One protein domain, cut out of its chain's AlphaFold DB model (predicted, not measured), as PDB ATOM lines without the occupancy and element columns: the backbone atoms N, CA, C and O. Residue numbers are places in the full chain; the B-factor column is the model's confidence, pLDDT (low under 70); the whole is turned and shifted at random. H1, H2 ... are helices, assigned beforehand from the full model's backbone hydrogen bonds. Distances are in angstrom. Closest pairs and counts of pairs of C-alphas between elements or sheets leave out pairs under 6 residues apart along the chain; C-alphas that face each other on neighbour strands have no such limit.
ATOM      1  N   ASP A  19     116.845  66.619 106.055       83.00
ATOM      2  CA  ASP A  19     115.706  66.127 106.836       83.00
ATOM      3  C   ASP A  19     114.363  66.492 106.172       83.00
ATOM      4  O   ASP A  19     113.498  65.638 105.984       83.00
ATOM      5  N   GLU A  20     114.220  67.736 105.694       85.25
ATOM      6  CA  GLU A  20     113.029  68.184 104.953       85.25
ATOM      7  C   GLU A  20     112.828  67.409 103.638       85.25
ATOM      8  O   GLU A  20     111.701  67.020 103.317       85.25
ATOM      9  N   ASP A  21     113.905  67.146 102.889       84.94
ATOM     10  CA  ASP A  21     113.846  66.351 101.658       84.94
ATOM     11  C   ASP A  21     113.472  64.887 101.946       84.94
ATOM     12  O   ASP A  21     112.685  64.300 101.199       84.94
ATOM     13  N   GLY A  22     113.979  64.313 103.044       88.00
ATOM     14  CA  GLY A  22     113.634  62.961 103.488       88.00
ATOM     15  C   GLY A  22     112.161  62.828 103.884       88.00
ATOM     16  O   GLY A  22     111.486  61.895 103.443       88.00
ATOM     17  N   ILE A  23     111.630  63.793 104.640       90.94
ATOM     18  CA  ILE A  23     110.206  63.849 105.006       90.94
ATOM     19  C   ILE A  23     109.337  63.999 103.753       90.94
ATOM     20  O   ILE A  23     108.364  63.263 103.581       90.94
ATOM     21  N   ALA A  24     109.696  64.912 102.846       92.81
ATOM     22  CA  ALA A  24     108.955  65.117 101.606       92.81
ATOM     23  C   ALA A  24     108.949  63.859 100.725       92.81
ATOM     24  O   ALA A  24     107.919  63.528 100.137       92.81
ATOM     25  N   GLN A  25     110.079  63.150 100.645       91.81
ATOM     26  CA  GLN A  25     110.184  61.886  99.921       91.81
ATOM     27  C   GLN A  25     109.320  60.800 100.558       91.81
ATOM     28  O   GLN A  25     108.623  60.092  99.833       91.81
ATOM     29  N   HIS A  26     109.332  60.690 101.888       92.50
ATOM     30  CA  HIS A  26     108.491  59.739 102.603       92.50
ATOM     31  C   HIS A  26     107.011  59.985 102.292       92.50
ATOM     32  O   HIS A  26     106.373  59.102 101.725       92.50
ATOM     33  N   ILE A  27     106.517  61.208 102.523       93.69
ATOM     34  CA  ILE A  27     105.119  61.592 102.261       93.69
ATOM     35  C   ILE A  27     104.733  61.323 100.799       93.69
ATOM     36  O   ILE A  27     103.709  60.701 100.532       93.69
ATOM     37  N   ALA A  28     105.572  61.725  99.838       93.31
ATOM     38  CA  ALA A  28     105.311  61.496  98.414       93.31
ATOM     39  C   ALA A  28     105.286  60.007  98.016       93.31
ATOM     40  O   ALA A  28     104.721  59.667  96.977       93.31
ATOM     41  N   SER A  29     105.931  59.135  98.798       90.00
ATOM     42  CA  SER A  29     105.986  57.690  98.550       90.00
ATOM     43  C   SER A  29     104.885  56.898  99.258       90.00
ATOM     44  O   SER A  29     104.545  55.810  98.796       90.00
ATOM     45  N   THR A  30     104.336  57.419 100.359       91.81
ATOM     46  CA  THR A  30     103.331  56.729 101.180       91.81
ATOM     47  C   THR A  30     101.909  57.189 100.900       91.81
ATOM     48  O   THR A  30     100.987  56.385 101.004       91.81
ATOM     49  N   GLU A  31     101.721  58.459 100.540       94.31
ATOM     50  CA  GLU A  31     100.397  59.029 100.301       94.31
ATOM     51  C   GLU A  31      99.944  58.882  98.847       94.31
ATOM     52  O   GLU A  31     100.727  58.968  97.895       94.31
ATOM     53  N   THR A  32      98.636  58.707  98.661       96.38
ATOM     54  CA  THR A  32      98.014  58.783  97.334       96.38
ATOM     55  C   THR A  32      97.943  60.236  96.862       96.38
ATOM     56  O   THR A  32      97.975  61.170  97.664       96.38
ATOM     57  N   ILE A  33      97.790  60.455  95.550       97.31
ATOM     58  CA  ILE A  33      97.588  61.816  95.031       97.31
ATOM     59  C   ILE A  33      96.337  62.461  95.629       97.31
ATOM     60  O   ILE A  33      96.400  63.623  96.020       97.31
ATOM     61  N   ASP A  34      95.245  61.711  95.772       96.94
ATOM     62  CA  ASP A  34      94.009  62.218  96.368       96.94
ATOM     63  C   ASP A  34      94.232  62.712  97.807       96.94
ATOM     64  O   ASP A  34      93.798  63.815  98.144       96.94
ATOM     65  N   ASN A  35      94.983  61.963  98.625       96.62
ATOM     66  CA  ASN A  35      95.329  62.365  99.994       96.62
ATOM     67  C   ASN A  35      96.240  63.599 100.008       96.62
ATOM     68  O   ASN A  35      95.976  64.561 100.726       96.62
ATOM     69  N   LEU A  36      97.275  63.627  99.156       96.25
ATOM     70  CA  LEU A  36      98.182  64.776  99.042       96.25
ATOM     71  C   LEU A  36      97.437  66.076  98.702       96.25
ATOM     72  O   LEU A  36      97.817  67.160  99.160       96.25
ATOM     73  N   VAL A  37      96.391  65.975  97.882       96.19
ATOM     74  CA  VAL A  37      95.513  67.092  97.529       96.19
ATOM     75  C   VAL A  37      94.593  67.454  98.695       96.19
ATOM     76  O   VAL A  37      94.546  68.626  99.071       96.19
ATOM     77  N   ALA A  38      93.875  66.476  99.255       94.94
ATOM     78  CA  ALA A  38      92.875  66.684 100.302       94.94
ATOM     79  C   ALA A  38      93.478  67.286 101.581       94.94
ATOM     80  O   ALA A  38      92.918  68.227 102.143       94.94
ATOM     81  N   ASP A  39      94.664  66.822 101.971       94.00
ATOM     82  CA  ASP A  39      95.369  67.276 103.173       94.00
ATOM     83  C   ASP A  39      96.186  68.561 102.934       94.00
ATOM     84  O   ASP A  39      96.816  69.109 103.842       94.00
ATOM     85  N   GLY A  40      96.175  69.087 101.703       93.81
ATOM     86  CA  GLY A  40      96.783  70.374 101.365       93.81
ATOM     87  C   GLY A  40      98.311  70.360 101.264       93.81
ATOM     88  O   GLY A  40      98.935  71.430 101.230       93.81
ATOM     89  N   TYR A  41      98.928  69.180 101.154       94.94
ATOM     90  CA  TYR A  41     100.379  69.028 101.016       94.94
ATOM     91  C   TYR A  41     100.936  69.721  99.765       94.94
ATOM     92  O   TYR A  41     102.096  70.115  99.757       94.94
ATOM     93  N   LEU A  42     100.126  69.949  98.726       95.88
ATOM     94  CA  LEU A  42     100.555  70.552  97.454       95.88
ATOM     95  C   LEU A  42     100.298  72.071  97.330       95.88
ATOM     96  O   LEU A  42     100.481  72.649  96.252       95.88
ATOM     97  N   VAL A  43      99.918  72.753  98.416       89.12
ATOM     98  CA  VAL A  43      99.546  74.185  98.386       89.12
ATOM     99  C   VAL A  43     100.686  75.111  98.816       89.12
ATOM    100  O   VAL A  43     100.908  76.170  98.214       89.12
ATOM    101  N   ARG A  44     101.394  74.754  99.893       73.31
ATOM    102  CA  ARG A  44     102.297  75.659 100.631       73.31
ATOM    103  C   ARG A  44     103.727  75.675 100.080       73.31
ATOM    104  O   ARG A  44     104.039  75.003  99.103       73.31
ATOM    105  N   HIS A  45     104.591  76.483 100.704       68.31
ATOM    106  CA  HIS A  45     106.024  76.556 100.396       68.31
ATOM    107  C   HIS A  45     106.680  75.163 100.409       68.31
ATOM    108  O   HIS A  45     107.444  74.836  99.502       68.31
ATOM    109  N   ASP A  46     106.289  74.322 101.365       80.81
ATOM    110  CA  ASP A  46     106.842  72.974 101.541       80.81
ATOM    111  C   ASP A  46     106.247  71.968 100.548       80.81
ATOM    112  O   ASP A  46     106.887  70.983 100.190       80.81
ATOM    113  N   GLY A  47     105.082  72.286  99.969       91.12
ATOM    114  CA  GLY A  47     104.495  71.494  98.892       91.12
ATOM    115  C   GLY A  47     105.354  71.446  97.635       91.12
ATOM    116  O   GLY A  47     105.226  70.522  96.839       91.12
ATOM    117  N   ARG A  48     106.291  72.390  97.470       93.25
ATOM    118  CA  ARG A  48     107.319  72.310  96.426       93.25
ATOM    119  C   ARG A  48     108.262  71.132  96.649       93.25
ATOM    120  O   ARG A  48     108.641  70.496  95.671       93.25
ATOM    121  N   LEU A  49     108.658  70.861  97.893       94.19
ATOM    122  CA  LEU A  49     109.542  69.738  98.201       94.19
ATOM    123  C   LEU A  49     108.844  68.429  97.847       94.19
ATOM    124  O   LEU A  49     109.415  67.629  97.121       94.19
ATOM    125  N   ILE A  50     107.574  68.279  98.233       95.75
ATOM    126  CA  ILE A  50     106.757  67.104  97.896       95.75
ATOM    127  C   ILE A  50     106.562  66.986  96.377       95.75
ATOM    128  O   ILE A  50     106.835  65.935  95.802       95.75
ATOM    129  N   ALA A  51     106.173  68.068  95.693       96.81
ATOM    130  CA  ALA A  51     105.959  68.061  94.243       96.81
ATOM    131  C   ALA A  51     107.207  67.621  93.457       96.81
ATOM    132  O   ALA A  51     107.092  66.880  92.483       96.81
ATOM    133  N   ARG A  52     108.408  68.010  93.904       95.38
ATOM    134  CA  ARG A  52     109.681  67.580  93.298       95.38
ATOM    135  C   ARG A  52     109.924  66.075  93.400       95.38
ATOM    136  O   ARG A  52     110.599  65.517  92.537       95.38
ATOM    137  N   GLN A  53     109.379  65.418  94.421       95.44
ATOM    138  CA  GLN A  53     109.515  63.970  94.588       95.44
ATOM    139  C   GLN A  53     108.569  63.198  93.658       95.44
ATOM    140  O   GLN A  53     108.940  62.136  93.146       95.44
ATOM    141  N   LEU A  54     107.398  63.766  93.346       96.25
ATOM    142  CA  LEU A  54     106.413  63.165  92.442       96.25
ATOM    143  C   LEU A  54     106.954  62.995  91.013       96.25
ATOM    144  O   LEU A  54     107.799  63.757  90.533       96.25
ATOM    145  N   ARG A  55     106.458  61.979  90.306       95.12
ATOM    146  CA  ARG A  55     106.735  61.733  88.880       95.12
ATOM    147  C   ARG A  55     105.775  62.524  87.989       95.12
ATOM    148  O   ARG A  55     104.668  62.853  88.412       95.12
ATOM    149  N   ALA A  56     106.141  62.778  86.732       95.81
ATOM    150  CA  ALA A  56     105.277  63.520  85.801       95.81
ATOM    151  C   ALA A  56     103.822  62.991  85.696       95.81
ATOM    152  O   ALA A  56     102.906  63.815  85.698       95.81
ATOM    153  N   PRO A  57     103.545  61.668  85.659       95.69
ATOM    154  CA  PRO A  57     102.165  61.169  85.656       95.69
ATOM    155  C   PRO A  57     101.384  61.515  86.931       95.69
ATOM    156  O   PRO A  57     100.226  61.906  86.843       95.69
ATOM    157  N   GLN A  58     102.029  61.435  88.098       97.12
ATOM    158  CA  GLN A  58     101.447  61.807  89.392       97.12
ATOM    159  C   GLN A  58     101.149  63.310  89.458       97.12
ATOM    160  O   GLN A  58     100.082  63.712  89.913       97.12
ATOM    161  N   LEU A  59     102.057  64.146  88.943       98.00
ATOM    162  CA  LEU A  59     101.820  65.585  88.815       98.00
ATOM    163  C   LEU A  59     100.600  65.855  87.923       98.00
ATOM    164  O   LEU A  59      99.693  66.565  88.343       98.00
ATOM    165  N   ARG A  60     100.526  65.246  86.731       97.38
ATOM    166  CA  ARG A  60      99.367  65.386  85.825       97.38
ATOM    167  C   ARG A  60      98.066  64.895  86.454       97.38
ATOM    168  O   ARG A  60      97.040  65.536  86.259       97.38
ATOM    169  N   GLN A  61      98.110  63.808  87.224       97.75
ATOM    170  CA  GLN A  61      96.964  63.348  88.002       97.75
ATOM    171  C   GLN A  61      96.536  64.412  89.016       97.75
ATOM    172  O   GLN A  61      95.370  64.765  89.044       97.75
ATOM    173  N   ALA A  62      97.459  65.003  89.779       97.81
ATOM    174  CA  ALA A  62      97.113  66.061  90.728       97.81
ATOM    175  C   ALA A  62      96.416  67.253  90.037       97.81
ATOM    176  O   ALA A  62      95.484  67.841  90.583       97.81
ATOM    177  N   LEU A  63      96.806  67.596  88.803       97.38
ATOM    178  CA  LEU A  63      96.191  68.697  88.051       97.38
ATOM    179  C   LEU A  63      94.689  68.501  87.760       97.38
ATOM    180  O   LEU A  63      94.008  69.507  87.535       97.38
ATOM    181  N   THR A  64      94.142  67.282  87.818       97.56
ATOM    182  CA  THR A  64      92.686  67.058  87.696       97.56
ATOM    183  C   THR A  64      91.906  67.631  88.887       97.56
ATOM    184  O   THR A  64      90.722  67.926  88.760       97.56
ATOM    185  N   HIS A  65      92.576  67.886  90.014       97.31
ATOM    186  CA  HIS A  65      92.013  68.557  91.191       97.31
ATOM    187  C   HIS A  65      92.236  70.075  91.174       97.31
ATOM    188  O   HIS A  65      91.974  70.767  92.160       97.31
ATOM    189  N   SER A  66      92.787  70.622  90.087       96.62
ATOM    190  CA  SER A  66      93.044  72.057  90.002       96.62
ATOM    191  C   SER A  66      91.756  72.856  89.835       96.62
ATOM    192  O   SER A  66      90.827  72.457  89.134       96.62
ATOM    193  N   VAL A  67      91.743  74.058  90.411       96.12
ATOM    194  CA  VAL A  67      90.629  75.002  90.244       96.12
ATOM    195  C   VAL A  67      90.392  75.311  88.766       96.12
ATOM    196  O   VAL A  67      89.246  75.381  88.346       96.12
ATOM    197  N   CYS A  68      91.448  75.439  87.954       93.94
ATOM    198  CA  CYS A  68      91.303  75.694  86.519       93.94
ATOM    199  C   CYS A  68      90.713  74.494  85.759       93.94
ATOM    200  O   CYS A  68      89.990  74.697  84.789       93.94
ATOM    201  N   HIS A  69      90.964  73.258  86.208       94.06
ATOM    202  CA  HIS A  69      90.339  72.070  85.622       94.06
ATOM    203  C   HIS A  69      88.822  72.048  85.868       94.06
ATOM    204  O   HIS A  69      88.051  71.761  84.952       94.06
ATOM    205  N   THR A  70      88.390  72.396  87.083       93.50
ATOM    206  CA  THR A  70      86.971  72.402  87.464       93.50
ATOM    207  C   THR A  70      86.225  73.636  86.954       93.50
ATOM    208  O   THR A  70      85.157  73.504  86.365       93.50
ATOM    209  N   ALA A  71      86.774  74.834  87.172       92.50
ATOM    210  CA  ALA A  71      86.118  76.101  86.852       92.50
ATOM    211  C   ALA A  71      86.194  76.467  85.364       92.50
ATOM    212  O   ALA A  71      85.396  77.283  84.919       92.50
ATOM    213  N   ARG A  72      87.141  75.877  84.615       92.94
ATOM    214  CA  ARG A  72      87.377  76.131  83.183       92.94
ATOM    215  C   ARG A  72      87.369  77.633  82.828       92.94
ATOM    216  O   ARG A  72      86.553  78.048  82.007       92.94
ATOM    217  N   PRO A  73      88.229  78.446  83.474       92.69
ATOM    218  CA  PRO A  73      88.372  79.859  83.132       92.69
ATOM    219  C   PRO A  73      88.866  80.029  81.691       92.69
ATOM    220  O   PRO A  73      89.349  79.069  81.083       92.69
ATOM    221  N   ASP A  74      88.775  81.253  81.173       93.12
ATOM    222  CA  ASP A  74      89.345  81.578  79.870       93.12
ATOM    223  C   ASP A  74      90.861  81.330  79.890       93.12
ATOM    224  O   ASP A  74      91.553  81.650  80.860       93.12
ATOM    225  N   VAL A  75      91.380  80.716  78.829       90.56
ATOM    226  CA  VAL A  75      92.811  80.440  78.694       90.56
ATOM    227  C   VAL A  75      93.577  81.755  78.601       90.56
ATOM    228  O   VAL A  75      94.641  81.874  79.213       90.56
ATOM    229  N   ASP A  76      93.008  82.765  77.942       92.69
ATOM    230  CA  ASP A  76      93.643  84.067  77.733       92.69
ATOM    231  C   ASP A  76      93.901  84.813  79.051       92.69
ATOM    232  O   ASP A  76      94.825  85.623  79.142       92.69
ATOM    233  N   ASP A  77      93.187  84.477  80.133       92.44
ATOM    234  CA  ASP A  77      93.439  85.025  81.474       92.44
ATOM    235  C   ASP A  77      94.828  84.667  82.022       92.44
ATOM    236  O   ASP A  77      95.342  85.342  82.924       92.44
ATOM    237  N   PHE A  78      95.444  83.607  81.491       95.56
ATOM    238  CA  PHE A  78      96.725  83.077  81.945       95.56
ATOM    239  C   PHE A  78      97.903  83.517  81.081       95.56
ATOM    240  O   PHE A  78      99.037  83.311  81.516       95.56
ATOM    241  N   TYR A  79      97.673  84.141  79.925       96.06
ATOM    242  CA  TYR A  79      98.720  84.570  78.996       96.06
ATOM    243  C   TYR A  79      98.660  86.075  78.746       96.06
ATOM    244  O   TYR A  79      97.607  86.700  78.849       96.06
ATOM    245  N   GLN A  80      99.813  86.659  78.426       94.44
ATOM    246  CA  GLN A  80      99.878  88.032  77.932       94.44
ATOM    247  C   GLN A  80      99.372  88.051  76.492       94.44
ATOM    248  O   GLN A  80      99.815  87.230  75.689       94.44
ATOM    249  N   ALA A  81      98.453  88.960  76.179       92.19
ATOM    250  CA  ALA A  81      97.939  89.088  74.821       92.19
ATOM    251  C   ALA A  81      98.944  89.816  73.912       92.19
ATOM    252  O   ALA A  81      99.771  90.611  74.373       92.19
ATOM    253  N   ASP A  82      98.845  89.579  72.604       91.94
ATOM    254  CA  ASP A  82      99.695  90.243  71.618       91.94
ATOM    255  C   ASP A  82      99.513  91.766  71.674       91.94
ATOM    256  O   ASP A  82      98.410  92.295  71.528       91.94
ATOM    257  N   GLY A  83     100.613  92.488  71.900       91.31
ATOM    258  CA  GLY A  83     100.607  93.947  72.023       91.31
ATOM    259  C   GLY A  83     100.064  94.485  73.353       91.31
ATOM    260  O   GLY A  83      99.979  95.703  73.509       91.31
ATOM    261  N   GLU A  84      99.729  93.624  74.320       92.62
ATOM    262  CA  GLU A  84      99.324  94.059  75.659       92.62
ATOM    263  C   GLU A  84     100.518  94.680  76.407       92.62
ATOM    264  O   GLU A  84     101.548  94.016  76.577       92.62
ATOM    265  N   PRO A  85     100.398  95.924  76.908       95.06
ATOM    266  CA  PRO A  85     101.450  96.537  77.708       95.06
ATOM    267  C   PRO A  85     101.740  95.740  78.986       95.06
ATOM    268  O   PRO A  85     100.825  95.350  79.713       95.06
ATOM    269  N   ASP A  86     103.019  95.598  79.337       92.12
ATOM    270  CA  ASP A  86     103.458  94.843  80.524       92.12
ATOM    271  C   ASP A  86     102.785  95.299  81.828       92.12
ATOM    272  O   ASP A  86     102.544  94.494  82.729       92.12
ATOM    273  N   ALA A  87     102.475  96.593  81.953       93.38
ATOM    274  CA  ALA A  87     101.804  97.140  83.130       93.38
ATOM    275  C   ALA A  87     100.358  96.629  83.272       93.38
ATOM    276  O   ALA A  87      99.922  96.324  84.388       93.38
ATOM    277  N   ASP A  88      99.639  96.506  82.156       94.06
ATOM    278  CA  ASP A  88      98.257  96.025  82.121       94.06
ATOM    279  C   ASP A  88      98.218  94.515  82.322       94.06
ATOM    280  O   ASP A  88      97.522  94.036  83.230       94.06
ATOM    281  N   TRP A  89      99.098  93.791  81.622       94.06
ATOM    282  CA  TRP A  89      99.314  92.369  81.861       94.06
ATOM    283  C   TRP A  89      99.653  92.101  83.329       94.06
ATOM    284  O   TRP A  89      99.070  91.225  83.974       94.06
ATOM    285  N   SER A  90     100.553  92.893  83.921       92.94
ATOM    286  CA  SER A  90     100.965  92.685  85.306       92.94
ATOM    287  C   SER A  90      99.834  92.883  86.313       92.94
ATOM    288  O   SER A  90      99.840  92.246  87.372       92.94
ATOM    289  N   ARG A  91      98.859  93.740  86.004       93.25
ATOM    290  CA  ARG A  91      97.668  93.940  86.833       93.25
ATOM    291  C   ARG A  91      96.691  92.777  86.671       93.25
ATOM    292  O   ARG A  91      96.243  92.224  87.677       93.25
ATOM    293  N   ARG A  92      96.416  92.373  85.426       94.00
ATOM    294  CA  ARG A  92      95.500  91.274  85.091       94.00
ATOM    295  C   ARG A  92      95.990  89.945  85.656       94.00
ATOM    296  O   ARG A  92      95.267  89.312  86.421       94.00
ATOM    297  N   ARG A  93      97.264  89.599  85.437       94.06
ATOM    298  CA  ARG A  93      97.866  88.358  85.953       94.06
ATOM    299  C   ARG A  93      97.812  88.243  87.475       94.06
ATOM    300  O   ARG A  93      97.649  87.149  88.008       94.06
ATOM    301  N   ALA A  94      97.938  89.360  88.198       93.38
ATOM    302  CA  ALA A  94      97.813  89.368  89.654       93.38
ATOM    303  C   ALA A  94      96.373  89.059  90.098       93.38
ATOM    304  O   ALA A  94      96.178  88.362  91.097       93.38
ATOM    305  N   GLY A  95      95.382  89.539  89.338       94.31
ATOM    306  CA  GLY A  95      93.975  89.171  89.477       94.31
ATOM    307  C   GLY A  95      93.751  87.681  89.221       94.31
ATOM    308  O   GLY A  95      93.298  86.985  90.128       94.31
ATOM    309  N   THR A  96      94.166  87.166  88.059       94.12
ATOM    310  CA  THR A  96      94.038  85.743  87.690       94.12
ATOM    311  C   THR A  96      94.676  84.825  88.736       94.12
ATOM    312  O   THR A  96      94.053  83.878  89.223       94.12
ATOM    313  N   ALA A  97      95.910  85.126  89.154       94.62
ATOM    314  CA  ALA A  97      96.613  84.336  90.159       94.62
ATOM    315  C   ALA A  97      95.889  84.347  91.515       94.62
ATOM    316  O   ALA A  97      95.876  83.329  92.211       94.62
ATOM    317  N   ARG A  98      95.269  85.470  91.898       94.31
ATOM    318  CA  ARG A  98      94.480  85.563  93.130       94.31
ATOM    319  C   ARG A  98      93.191  84.751  93.024       94.31
ATOM    320  O   ARG A  98      92.929  83.964  93.926       94.31
ATOM    321  N   SER A  99      92.440  84.897  91.939       93.19
ATOM    322  CA  SER A  99      91.143  84.235  91.749       93.19
ATOM    323  C   SER A  99      91.262  82.718  91.617       93.19
ATOM    324  O   SER A  99      90.455  81.992  92.187       93.19
ATOM    325  N   HIS A 100      92.283  82.228  90.909       94.31
ATOM    326  CA  HIS A 100      92.398  80.801  90.599       94.31
ATOM    327  C   HIS A 100      93.525  80.115  91.363       94.31
ATOM    328  O   HIS A 100      93.320  79.082  91.997       94.31
ATOM    329  N   CYS A 101      94.738  80.665  91.318       95.00
ATOM    330  CA  CYS A 101      95.915  79.949  91.807       95.00
ATOM    331  C   CYS A 101      96.095  80.021  93.326       95.00
ATOM    332  O   CYS A 101      96.694  79.113  93.898       95.00
ATOM    333  N   SER A 102      95.621  81.083  93.986       93.25
ATOM    334  CA  SER A 102      95.828  81.277  95.429       93.25
ATOM    335  C   SER A 102      95.058  80.273  96.291       93.25
ATOM    336  O   SER A 102      95.540  79.903  97.359       93.25
ATOM    337  N   VAL A 103      93.921  79.792  95.782       93.31
ATOM    338  CA  VAL A 103      93.040  78.805  96.424       93.31
ATOM    339  C   VAL A 103      93.191  77.397  95.834       93.31
ATOM    340  O   VAL A 103      92.510  76.471  96.260       93.31
ATOM    341  N   CYS A 104      94.069  77.216  94.843       96.56
ATOM    342  CA  CYS A 104      94.217  75.942  94.146       96.56
ATOM    343  C   CYS A 104      94.986  74.919  95.002       96.56
ATOM    344  O   CYS A 104      96.132  75.200  95.381       96.56
ATOM    345  N   PRO A 105      94.431  73.711  95.239       96.94
ATOM    346  CA  PRO A 105      95.046  72.719  96.120       96.94
ATOM    347  C   PRO A 105      96.344  72.124  95.542       96.94
ATOM    348  O   PRO A 105      97.162  71.573  96.268       96.94
ATOM    349  N   VAL A 106      96.569  72.275  94.233       97.62
ATOM    350  CA  VAL A 106      97.683  71.652  93.492       97.62
ATOM    351  C   VAL A 106      98.654  72.663  92.904       97.62
ATOM    352  O   VAL A 106      99.336  72.409  91.908       97.62
ATOM    353  N   ARG A 107      98.736  73.840  93.525       96.44
ATOM    354  CA  ARG A 107      99.577  74.946  93.063       96.44
ATOM    355  C   ARG A 107     101.047  74.542  92.902       96.44
ATOM    356  O   ARG A 107     101.657  74.888  91.889       96.44
ATOM    357  N   ALA A 108     101.614  73.819  93.871       97.12
ATOM    358  CA  ALA A 108     103.009  73.385  93.816       97.12
ATOM    359  C   ALA A 108     103.245  72.349  92.709       97.12
ATOM    360  O   ALA A 108     104.223  72.470  91.972       97.12
ATOM    361  N   ALA A 109     102.322  71.397  92.542       97.88
ATOM    362  CA  ALA A 109     102.385  70.400  91.475       97.88
ATOM    363  C   ALA A 109     102.294  71.044  90.082       97.88
ATOM    364  O   ALA A 109     103.077  70.709  89.200       97.88
ATOM    365  N   CYS A 110     101.404  72.026  89.906       97.81
ATOM    366  CA  CYS A 110     101.281  72.790  88.664       97.81
ATOM    367  C   CYS A 110     102.575  73.543  88.315       97.81
ATOM    368  O   CYS A 110     103.033  73.474  87.178       97.81
ATOM    369  N   ALA A 111     103.198  74.216  89.289       97.06
ATOM    370  CA  ALA A 111     104.467  74.908  89.060       97.06
ATOM    371  C   ALA A 111     105.626  73.942  88.753       97.06
ATOM    372  O   ALA A 111     106.450  74.237  87.895       97.06
ATOM    373  N   GLU A 112     105.715  72.809  89.452       97.69
ATOM    374  CA  GLU A 112     106.751  71.797  89.203       97.69
ATOM    375  C   GLU A 112     106.599  71.157  87.818       97.69
ATOM    376  O   GLU A 112     107.581  71.037  87.089       97.69
ATOM    377  N   LEU A 113     105.373  70.791  87.427       97.94
ATOM    378  CA  LEU A 113     105.112  70.210  86.112       97.94
ATOM    379  C   LEU A 113     105.472  71.187  84.990       97.94
ATOM    380  O   LEU A 113     106.182  70.808  84.065       97.94
ATOM    381  N   ALA A 114     105.069  72.454  85.121       97.94
ATOM    382  CA  ALA A 114     105.431  73.511  84.181       97.94
ATOM    383  C   ALA A 114     106.954  73.631  84.012       97.94
ATOM    384  O   ALA A 114     107.468  73.664  82.897       97.94
ATOM    385  N   LEU A 115     107.707  73.602  85.116       98.00
ATOM    386  CA  LEU A 115     109.168  73.616  85.060       98.00
ATOM    387  C   LEU A 115     109.737  72.365  84.382       98.00
ATOM    388  O   LEU A 115     110.685  72.476  83.608       98.00
ATOM    389  N   ARG A 116     109.175  71.175  84.618       97.38
ATOM    390  CA  ARG A 116     109.619  69.944  83.942       97.38
ATOM    391  C   ARG A 116     109.322  69.948  82.452       97.38
ATOM    392  O   ARG A 116     110.174  69.493  81.699       97.38
ATOM    393  N   ASP A 117     108.208  70.522  82.031       97.12
ATOM    394  CA  ASP A 117     107.848  70.623  80.615       97.12
ATOM    395  C   ASP A 117     108.502  71.844  79.931       97.12
ATOM    396  O   ASP A 117     108.368  72.031  78.726       97.12
ATOM    397  N   SER A 118     109.279  72.644  80.680       96.44
ATOM    398  CA  SER A 118     109.827  73.941  80.240       96.44
ATOM    399  C   SER A 118     108.742  74.929  79.783       96.44
ATOM    400  O   SER A 118     109.024  75.853  79.026       96.44
ATOM    401  N   ASP A 119     107.512  74.753  80.265       96.88
ATOM    402  CA  ASP A 119     106.366  75.619  80.006       96.88
ATOM    403  C   ASP A 119     106.403  76.807  80.973       96.88
ATOM    404  O   ASP A 119     105.833  76.787  82.066       96.88
ATOM    405  N   THR A 120     107.165  77.835  80.602       96.62
ATOM    406  CA  THR A 120     107.290  79.065  81.397       96.62
ATOM    407  C   THR A 120     106.381  80.188  80.923       96.62
ATOM    408  O   THR A 120     106.445  81.286  81.476       96.62
ATOM    409  N   ASP A 121     105.560  79.929  79.910       93.88
ATOM    410  CA  ASP A 121     104.721  80.936  79.282       93.88
ATOM    411  C   ASP A 121     103.392  81.053  80.029       93.88
ATOM    412  O   ASP A 121     102.700  80.073  80.312       93.88
ATOM    413  N   GLY A 122     103.030  82.284  80.374       94.81
ATOM    414  CA  GLY A 122     101.856  82.565  81.188       94.81
ATOM    415  C   GLY A 122     101.994  82.201  82.675       94.81
ATOM    416  O   GLY A 122     103.085  82.058  83.232       94.81
ATOM    417  N   ILE A 123     100.855  82.118  83.360       96.81
ATOM    418  CA  ILE A 123     100.785  81.847  84.800       96.81
ATOM    419  C   ILE A 123     100.714  80.335  85.040       96.81
ATOM    420  O   ILE A 123      99.787  79.668  84.574       96.81
ATOM    421  N   ARG A 124     101.643  79.793  85.838       96.50
ATOM    422  CA  ARG A 124     101.630  78.383  86.283       96.50
ATOM    423  C   ARG A 124     101.841  78.289  87.781       96.50
ATOM    424  O   ARG A 124     102.770  78.882  88.327       96.50
ATOM    425  N   GLY A 125     100.947  77.586  88.475       95.19
ATOM    426  CA  GLY A 125     100.976  77.500  89.938       95.19
ATOM    427  C   GLY A 125     101.018  78.875  90.622       95.19
ATOM    428  O   GLY A 125     101.682  79.045  91.642       95.19
ATOM    429  N   GLY A 126     100.362  79.885  90.040       94.62
ATOM    430  CA  GLY A 126     100.368  81.264  90.543       94.62
ATOM    431  C   GLY A 126     101.702  82.004  90.398       94.62
ATOM    432  O   GLY A 126     101.868  83.073  90.981       94.62
ATOM    433  N   LEU A 127     102.666  81.448  89.660       95.12
ATOM    434  CA  LEU A 127     103.922  82.106  89.326       95.12
ATOM    435  C   LEU A 127     103.797  82.790  87.968       95.12
ATOM    436  O   LEU A 127     103.276  82.202  87.024       95.12
ATOM    437  N   ALA A 128     104.297  84.020  87.890       95.06
ATOM    438  CA  ALA A 128     104.434  84.754  86.640       95.06
ATOM    439  C   ALA A 128     105.568  84.174  85.764       95.06
ATOM    440  O   ALA A 128     106.503  83.577  86.323       95.06
TER     441      ALA A 128
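AT A GLANCE: This is residues 19 to 128 of the 215 residues of the protein "4Fe-4S Wbl-type domain-containing protein" of Streptomyces griseocarneus (UniProt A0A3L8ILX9). The longest helix, H7, slants along one end of an elongated helical body, with the short helices H5 and H6 packed on it; toward the other end H8, near the middle, packs on H3 and H4, with H1 on H3 and H2 on H4. Residues 118 to 128, with no named element, fold back from H8 toward H7, and residues 82 to 87 stick out at the H7 end. The printed part has 110 residues with eight named helices, H1 to H8 in order, and no named strand; its class is all helix. It is compact, with a radius of gyration of the C-alphas of 14.5 A, and spans 47 by 25 by 21 A.

IN THESE COORDINATES: H7, residues 86 to 101, is 20.2 A long from C-alpha 86 at (103.458, 94.843, 80.524) to C-alpha 101 at (95.915, 79.949, 91.807). Before it come H5, residues 67 to 71, 5.8 A, and H6, residues 75 to 78, 5.7 A. After it comes H8, residues 107 to 117, 15.6 A, ending at C-alpha 117 at (107.848, 70.623, 80.615). H1, residues 19 to 30, is 16.5 A long and begins at C-alpha 19 at (115.706, 66.127, 106.836). H2 is residues 33 to 38, 8.6 A; H3 is residues 47 to 53, 10.0 A; H4 is residues 56 to 63, 10.7 A.

HOW THE PARTS SIT: With residues 92 to 96 alone H7 touches H6, the closest C-alphas being those of Thr 96 and Asp 77, 6.3 A apart. With residues 100 to 101 alone it only just touches H5, with 3 pairs of C-alphas within 8 A, the closest those of His 100 and Val 67 at 6.1 A. H7 and H8 are close but not clearly touching, C-alphas 101 and 107 being 6.3 A apart. H8 touches H3 at a steep tilt of 39 degrees, the same way, closest at the C-alphas of Ala 109 and Ala 51, 5.1 A. H8 touches H4 at 38 degrees, only just steep, opposite ways, closest at Ala 109 and Leu 59, whose C-alphas are 5.5 A apart. H1 touches H3 at a steep tilt of 69.7 degrees, only just short of about perpendicular, the same way; the closest C-alphas, of Ala 24 and Ile 50, are 4.7 A apart. H2 touches H4 at a shallow tilt of 30 degrees, the same way, closest at the C-alphas of Ile 33 and Ala 62, 6.1 A. The helix packing is mostly crossed, 1 of 4 touching pairs with a tilt being shallow. H7 is apart from H1, H2, H3 and H4. Every O i to N i+4 pair is within hydrogen-bond range in H1, H2, H3, H4, H5 and H8; H7 has 11 of 12, and H6 is too short for such a pair.

THE WHOLE: The two C-alphas farthest apart, of Thr 30 and Gly 83, are 47.4 A apart. The printed part has no cut and no long link. Mean pLDDT of the printed part is 94.0, and His 45 alone is under 70.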